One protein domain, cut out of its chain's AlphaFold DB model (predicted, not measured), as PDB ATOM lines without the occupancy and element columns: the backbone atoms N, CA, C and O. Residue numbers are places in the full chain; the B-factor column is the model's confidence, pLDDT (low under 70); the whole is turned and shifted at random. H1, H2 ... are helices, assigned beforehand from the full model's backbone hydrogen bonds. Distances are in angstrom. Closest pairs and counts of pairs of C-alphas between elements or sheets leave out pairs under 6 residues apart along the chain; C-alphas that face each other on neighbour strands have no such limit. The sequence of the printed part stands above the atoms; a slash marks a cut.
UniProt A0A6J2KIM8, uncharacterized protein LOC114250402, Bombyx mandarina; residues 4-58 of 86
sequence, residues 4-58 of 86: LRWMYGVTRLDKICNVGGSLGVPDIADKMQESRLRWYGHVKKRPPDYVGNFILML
ATOM      1  N   LEU A   4     187.497 169.532 103.810       63.12
ATOM      2  CA  LEU A   4     187.821 170.960 103.643       63.12
ATOM      3  C   LEU A   4     188.581 171.563 104.835       63.12
ATOM      4  O   LEU A   4     189.450 172.407 104.656       63.12
ATOM      5  N   ARG A   5     188.294 171.101 106.059       59.22
ATOM      6  CA  ARG A   5     188.927 171.627 107.279       59.22
ATOM      7  C   ARG A   5     190.417 171.283 107.379       59.22
ATOM      8  O   ARG A   5     191.149 172.031 108.010       59.22
ATOM      9  N   TRP A   6     190.838 170.158 106.800       57.28
ATOM     10  CA  TRP A   6     192.239 169.731 106.782       57.28
ATOM     11  C   TRP A   6     193.030 170.454 105.691       57.28
ATOM     12  O   TRP A   6     194.128 170.921 105.962       57.28
ATOM     13  N   MET A   7     192.447 170.605 104.496       64.25
ATOM     14  CA  MET A   7     193.077 171.342 103.392       64.25
ATOM     15  C   MET A   7     193.262 172.830 103.701       64.25
ATOM     16  O   MET A   7     194.281 173.396 103.337       64.25
ATOM     17  N   TYR A   8     192.293 173.460 104.372       63.34
ATOM     18  CA  TYR A   8     192.319 174.904 104.636       63.34
ATOM     19  C   TYR A   8     193.027 175.279 105.948       63.34
ATOM     20  O   TYR A   8     193.030 176.442 106.331       63.34
ATOM     21  N   GLY A   9     193.560 174.301 106.690       62.81
ATOM     22  CA  GLY A   9     194.389 174.558 107.871       62.81
ATOM     23  C   GLY A   9     193.752 175.407 108.978       62.81
ATOM     24  O   GLY A   9     194.487 175.912 109.811       62.81
ATOM     25  N   VAL A  10     192.419 175.573 109.021       63.34
ATOM     26  CA  VAL A  10     191.757 176.540 109.922       63.34
ATOM     27  C   VAL A  10     192.028 176.185 111.379       63.34
ATOM     28  O   VAL A  10     191.409 175.279 111.958       63.34
ATOM     29  N   THR A  11     192.944 176.931 111.984       65.62
ATOM     30  CA  THR A  11     193.344 176.756 113.367       65.62
ATOM     31  C   THR A  11     192.364 177.465 114.297       65.62
ATOM     32  O   THR A  11     191.514 178.273 113.911       65.62
ATOM     33  N   ARG A  12     192.454 177.156 115.591       59.50
ATOM     34  CA  ARG A  12     191.677 177.869 116.612       59.50
ATOM     35  C   ARG A  12     192.040 179.362 116.671       59.50
ATOM     36  O   ARG A  12     191.203 180.143 117.107       59.50
ATOM     37  N   LEU A  13     193.250 179.741 116.253       62.00
ATOM     38  CA  LEU A  13     193.715 181.129 116.226       62.00
ATOM     39  C   LEU A  13     193.087 181.908 115.067       62.00
ATOM     40  O   LEU A  13     192.654 183.036 115.290       62.00
ATOM     41  N   ASP A  14     192.909 181.274 113.905       62.00
ATOM     42  CA  ASP A  14     192.207 181.877 112.762       62.00
ATOM     43  C   ASP A  14     190.778 182.263 113.125       62.00
ATOM     44  O   ASP A  14     190.318 183.337 112.764       62.00
ATOM     45  N   LYS A  15     190.092 181.436 113.926       62.41
ATOM     46  CA  LYS A  15     188.746 181.739 114.441       62.41
ATOM     47  C   LYS A  15     188.696 182.894 115.435       62.41
ATOM     48  O   LYS A  15     187.625 183.419 115.688       62.41
ATOM     49  N   ILE A  16     189.803 183.231 116.085       61.41
ATOM     50  CA  ILE A  16     189.844 184.371 117.008       61.41
ATOM     51  C   ILE A  16     190.204 185.633 116.214       61.41
ATOM     52  O   ILE A  16     189.608 186.682 116.439       61.41
ATOM     53  N   CYS A  17     191.106 185.514 115.234       57.50
ATOM     54  CA  CYS A  17     191.554 186.630 114.402       57.50
ATOM     55  C   CYS A  17     190.529 187.033 113.330       57.50
ATOM     56  O   CYS A  17     190.354 188.224 113.073       57.50
ATOM     57  N   ASN A  18     189.782 186.085 112.757       60.41
ATOM     58  CA  ASN A  18     188.751 186.392 111.765       60.41
ATOM     59  C   ASN A  18     187.467 186.978 112.384       60.41
ATOM     60  O   ASN A  18     186.796 187.761 111.718       60.41
ATOM     61  N   VAL A  19     187.145 186.685 113.652       58.72
ATOM     62  CA  VAL A  19     185.948 187.205 114.350       58.72
ATOM     63  C   VAL A  19     186.126 188.674 114.770       58.72
ATOM     64  O   VAL A  19     185.138 189.400 114.841       58.72
ATOM     65  N   GLY A  20     187.360 189.142 114.992       56.12
ATOM     66  CA  GLY A  20     187.638 190.549 115.318       56.12
ATOM     67  C   GLY A  20     187.629 191.472 114.095       56.12
ATOM     68  O   GLY A  20     186.935 192.483 114.084       56.12
ATOM     69  N   GLY A  21     188.351 191.107 113.030       59.28
ATOM     70  CA  GLY A  21     188.524 191.983 111.863       59.28
ATOM     71  C   GLY A  21     187.295 192.119 110.957       59.28
ATOM     72  O   GLY A  21     187.102 193.166 110.347       59.28
ATOM     73  N   SER A  22     186.446 191.090 110.869       61.34
ATOM     74  CA  SER A  22     185.335 191.059 109.898       61.34
ATOM     75  C   SER A  22     183.971 191.477 110.462       61.34
ATOM     76  O   SER A  22     183.093 191.872 109.699       61.34
ATOM     77  N   LEU A  23     183.781 191.439 111.787       63.03
ATOM     78  CA  LEU A  23     182.494 191.748 112.433       63.03
ATOM     79  C   LEU A  23     182.376 193.204 112.914       63.03
ATOM     80  O   LEU A  23     181.389 193.553 113.559       63.03
ATOM     81  N   GLY A  24     183.386 194.046 112.655       65.19
ATOM     82  CA  GLY A  24     183.440 195.423 113.167       65.19
ATOM     83  C   GLY A  24     183.499 195.503 114.698       65.19
ATOM     84  O   GLY A  24     183.253 196.562 115.278       65.19
ATOM     85  N   VAL A  25     183.790 194.381 115.364       65.00
ATOM     86  CA  VAL A  25     183.951 194.321 116.813       65.00
ATOM     87  C   VAL A  25     185.357 194.831 117.125       65.00
ATOM     88  O   VAL A  25     186.317 194.276 116.592       65.00
ATOM     89  N   PRO A  26     185.508 195.876 117.962       68.19
ATOM     90  CA  PRO A  26     186.827 196.336 118.376       68.19
ATOM     91  C   PRO A  26     187.598 195.175 118.998       68.19
ATOM     92  O   PRO A  26     186.993 194.318 119.654       68.19
ATOM     93  N   ASP A  27     188.913 195.150 118.788       76.69
ATOM     94  CA  ASP A  27     189.746 194.056 119.267       76.69
ATOM     95  C   ASP A  27     189.498 193.836 120.769       76.69
ATOM     96  O   ASP A  27     189.248 194.762 121.551       76.69
ATOM     97  N   ILE A  28     189.552 192.578 121.193       78.06
ATOM     98  CA  ILE A  28     189.369 192.190 122.589       78.06
ATOM     99  C   ILE A  28     190.366 192.961 123.462       78.06
ATOM    100  O   ILE A  28     190.015 193.389 124.564       78.06
ATOM    101  N   ALA A  29     191.578 193.207 122.953       77.56
ATOM    102  CA  ALA A  29     192.574 194.044 123.610       77.56
ATOM    103  C   ALA A  29     192.053 195.462 123.913       77.56
ATOM    104  O   ALA A  29     192.179 195.926 125.051       77.56
ATOM    105  N   ASP A  30     191.390 196.111 122.954       83.62
ATOM    106  CA  ASP A  30     190.832 197.458 123.111       83.62
ATOM    107  C   ASP A  30     189.718 197.481 124.158       83.62
ATOM    108  O   ASP A  30     189.672 198.362 125.020       83.62
ATOM    109  N   LYS A  31     188.845 196.467 124.167       84.88
ATOM    110  CA  LYS A  31     187.787 196.355 125.186       84.88
ATOM    111  C   LYS A  31     188.323 196.071 126.582       84.88
ATOM    112  O   LYS A  31     187.789 196.588 127.573       84.88
ATOM    113  N   MET A  32     189.395 195.292 126.680       87.81
ATOM    114  CA  MET A  32     190.098 195.080 127.943       87.81
ATOM    115  C   MET A  32     190.754 196.373 128.438       87.81
ATOM    116  O   MET A  32     190.692 196.668 129.637       87.81
ATOM    117  N   GLN A  33     191.333 197.172 127.538       87.69
ATOM    118  CA  GLN A  33     191.899 198.479 127.866       87.69
ATOM    119  C   GLN A  33     190.817 199.468 128.318       87.69
ATOM    120  O   GLN A  33     190.969 200.094 129.369       87.69
ATOM    121  N   GLU A  34     189.695 199.561 127.599       89.62
ATOM    122  CA  GLU A  34     188.572 200.436 127.951       89.62
ATOM    123  C   GLU A  34     188.025 200.111 129.352       89.62
ATOM    124  O   GLU A  34     187.842 201.000 130.188       89.62
ATOM    125  N   SER A  35     187.829 198.824 129.648       91.38
ATOM    126  CA  SER A  35     187.337 198.360 130.953       91.38
ATOM    127  C   SER A  35     188.296 198.722 132.089       91.38
ATOM    128  O   SER A  35     187.872 199.178 133.154       91.38
ATOM    129  N   ARG A  36     189.605 198.576 131.849       91.50
ATOM    130  CA  ARG A  36     190.648 198.940 132.811       91.50
ATOM    131  C   ARG A  36     190.670 200.450 133.080       91.50
ATOM    132  O   ARG A  36     190.773 200.857 134.234       91.50
ATOM    133  N   LEU A  37     190.527 201.281 132.046       90.25
ATOM    134  CA  LEU A  37     190.485 202.742 132.193       90.25
ATOM    135  C   LEU A  37     189.252 203.212 132.971       90.25
ATOM    136  O   LEU A  37     189.368 204.076 133.839       90.25
ATOM    137  N   ARG A  38     188.083 202.607 132.724       93.81
ATOM    138  CA  ARG A  38     186.866 202.877 133.507       93.81
ATOM    139  C   ARG A  38     187.066 202.550 134.985       93.81
ATOM    140  O   ARG A  38     186.668 203.338 135.842       93.81
ATOM    141  N   TRP A  39     187.718 201.426 135.282       93.25
ATOM    142  CA  TRP A  39     188.044 201.040 136.653       93.25
ATOM    143  C   TRP A  39     188.986 202.048 137.328       93.25
ATOM    144  O   TRP A  39     188.669 202.531 138.412       93.25
ATOM    145  N   TYR A  40     190.076 202.463 136.671       89.38
ATOM    146  CA  TYR A  40     190.965 203.502 137.218       89.38
ATOM    147  C   TYR A  40     190.244 204.835 137.433       89.38
ATOM    148  O   TYR A  40     190.428 205.479 138.466       89.38
ATOM    149  N   GLY A  41     189.382 205.234 136.494       92.19
ATOM    150  CA  GLY A  41     188.543 206.421 136.638       92.19
ATOM    151  C   GLY A  41     187.610 206.333 137.848       92.19
ATOM    152  O   GLY A  41     187.419 207.331 138.540       92.19
ATOM    153  N   HIS A  42     187.067 205.147 138.144       91.88
ATOM    154  CA  HIS A  42     186.272 204.923 139.352       91.88
ATOM    155  C   HIS A  42     187.112 205.088 140.620       91.88
ATOM    156  O   HIS A  42     186.692 205.794 141.533       91.88
ATOM    157  N   VAL A  43     188.301 204.480 140.668       89.50
ATOM    158  CA  VAL A  43     189.195 204.559 141.831       89.50
ATOM    159  C   VAL A  43     189.633 206.006 142.092       89.50
ATOM    160  O   VAL A  43     189.488 206.484 143.211       89.50
ATOM    161  N   LYS A  44     190.034 206.751 141.052       87.12
ATOM    162  CA  LYS A  44     190.479 208.152 141.171       87.12
ATOM    163  C   LYS A  44     189.371 209.120 141.619       87.12
ATOM    164  O   LYS A  44     189.669 210.175 142.166       87.12
ATOM    165  N   LYS A  45     188.097 208.787 141.378       92.56
ATOM    166  CA  LYS A  45     186.938 209.584 141.831       92.56
ATOM    167  C   LYS A  45     186.566 209.341 143.299       92.56
ATOM    168  O   LYS A  45     185.742 210.078 143.835       92.56
ATOM    169  N   ARG A  46     187.103 208.298 143.938       92.62
ATOM    170  CA  ARG A  46     186.892 208.028 145.368       92.62
ATOM    171  C   ARG A  46     187.739 208.981 146.226       92.62
ATOM    172  O   ARG A  46     188.737 209.501 145.727       92.62
ATOM    173  N   PRO A  47     187.360 209.208 147.498       91.88
ATOM    174  CA  PRO A  47     188.146 210.026 148.423       91.88
ATOM    175  C   PRO A  47     189.606 209.545 148.526       91.88
ATOM    176  O   PRO A  47     189.879 208.362 148.290       91.88
ATOM    177  N   PRO A  48     190.548 210.437 148.882       86.00
ATOM    178  CA  PRO A  48     191.978 210.120 148.928       86.00
ATOM    179  C   PRO A  48     192.303 208.980 149.903       86.00
ATOM    180  O   PRO A  48     193.186 208.178 149.619       86.00
ATOM    181  N   ASP A  49     191.514 208.834 150.968       90.31
ATOM    182  CA  ASP A  49     191.675 207.793 151.993       90.31
ATOM    183  C   ASP A  49     191.164 206.411 151.541       90.31
ATOM    184  O   ASP A  49     191.221 205.426 152.277       90.31
ATOM    185  N   TYR A  50     190.625 206.312 150.321       91.62
ATOM    186  CA  TYR A  50     190.169 205.047 149.770       91.62
ATOM    187  C   TYR A  50     191.352 204.115 149.497       91.62
ATOM    188  O   TYR A  50     192.273 204.451 148.754       91.62
ATOM    189  N   VAL A  51     191.261 202.886 150.008       89.12
ATOM    190  CA  VAL A  51     192.278 201.829 149.866       89.12
ATOM    191  C   VAL A  51     192.734 201.639 148.415       89.12
ATOM    192  O   VAL A  51     193.914 201.410 148.165       89.12
ATOM    193  N   GLY A  52     191.831 201.778 147.440       87.56
ATOM    194  CA  GLY A  52     192.192 201.677 146.027       87.56
ATOM    195  C   GLY A  52     193.206 202.734 145.581       87.56
ATOM    196  O   GLY A  52     194.113 202.398 144.832       87.56
ATOM    197  N   ASN A  53     193.112 203.974 146.068       88.19
ATOM    198  CA  ASN A  53     194.086 205.024 145.754       88.19
ATOM    199  C   ASN A  53     195.453 204.721 146.377       88.19
ATOM    200  O   ASN A  53     196.471 204.871 145.706       88.19
ATOM    201  N   PHE A  54     195.474 204.213 147.613       87.12
ATOM    202  CA  PHE A  54     196.704 203.774 148.271       87.12
ATOM    203  C   PHE A  54     197.386 202.639 147.496       87.12
ATOM    204  O   PHE A  54     198.571 202.723 147.190       87.12
ATOM    205  N   ILE A  55     196.628 201.617 147.077       86.75
ATOM    206  CA  ILE A  55     197.150 200.502 146.270       86.75
ATOM    207  C   ILE A  55     197.725 200.985 144.932       86.75
ATOM    208  O   ILE A  55     198.728 200.443 144.481       86.75
ATOM    209  N   LEU A  56     197.120 201.996 144.296       85.88
ATOM    210  CA  LEU A  56     197.649 202.563 143.050       85.88
ATOM    211  C   LEU A  56     199.000 203.272 143.227       85.88
ATOM    212  O   LEU A  56     199.744 203.362 142.255       85.88
ATOM    213  N   MET A  57     199.297 203.786 144.422       83.31
ATOM    214  CA  MET A  57     200.556 204.476 144.734       83.31
ATOM    215  C   MET A  57     201.653 203.536 145.247       83.31
ATOM    216  O   MET A  57     202.816 203.927 145.290       83.31
ATOM    217  N   LEU A  58     201.302 202.319 145.663       85.56
ATOM    218  CA  LEU A  58     202.257 201.357 146.199       85.56
ATOM    219  C   LEU A  58     203.055 200.670 145.084       85.56
ATOM    220  O   LEU A  58     202.503 199.933 144.265       85.56
TER     221      LEU A  58
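This is residues 4 to 58 of the 86 residues of the protein "uncharacterized protein LOC114250402" of Bombyx mandarina (UniProt A0A6J2KIM8). The model is a strung-out row of helices with no shared core: the single turn H1 at one end, then the short H2 set crosswise to the length, then the long H3 running along it, and the short H4 folded in at the far end, making a corner with the last residues of H3. Residues 4 to 15, 21 to 26 and 29 to 39 stand free. The printed part has 55 residues, with four named helices in the order H1, H2, H3, H4 and no named strand; the class is all helix, with 37 residues in helices. The whole is extended, with a radius of gyration of the C-alphas of 19.4 A, and its outline is a rod spanning 61 by 23 by 10 A.

H1 covers residues 4 to 7 and measures 5.3 A from first to last C-alpha, beginning at C-alpha 4 at (187.821, 170.960, 103.643). H2 covers residues 14 to 22 and is 11.8 A long. H3 covers residues 28 to 44 and is the longest helix, 24.5 A from C-alpha 28 at (189.369, 192.190, 122.589) to C-alpha 44 at (190.479, 208.152, 141.171). H4 covers residues 51 to 57, is 10.1 A long and ends at C-alpha 57 at (200.556, 204.476, 144.734).

H1 touches no helix and is apart from H2, H3 and H4. H2 and H3 are close but not clearly touching; their closest C-alphas, those of Gly 20 and Ile 28, are 7.7 A apart. The lines of H2 and H3 are about perpendicular at 72 degrees, only just. H2 and H4 are apart. H3 and H4 only just touch, with 3 pairs of C-alphas within 8 A, and they touch only at the corner by their link, H3 with residues 43 to 44 alone. Their closest C-alphas, those of Val 43 and Gly 52, are 5.9 A apart. H3 and H4 run opposite ways at a steep tilt of 69 degrees, only just short of about perpendicular. In H3 and H4 every O i to N i+4 pair is within hydrogen-bond range; in H2 2 of 5 are, beside 1 of 6 O i to N i+3 pairs, and H1 is too short for an O i to N i+4 pair.

The two C-alphas farthest apart, those of Leu 4 and Asp 49, are 60.9 A apart. The printed part has no cut. The link from H2 to H3 is tight, those from H1 to H2 and from H3 to H4 are short, and no link is long. The mean pLDDT of the printed part is 77.0, and residues 4 to 26 are under 70.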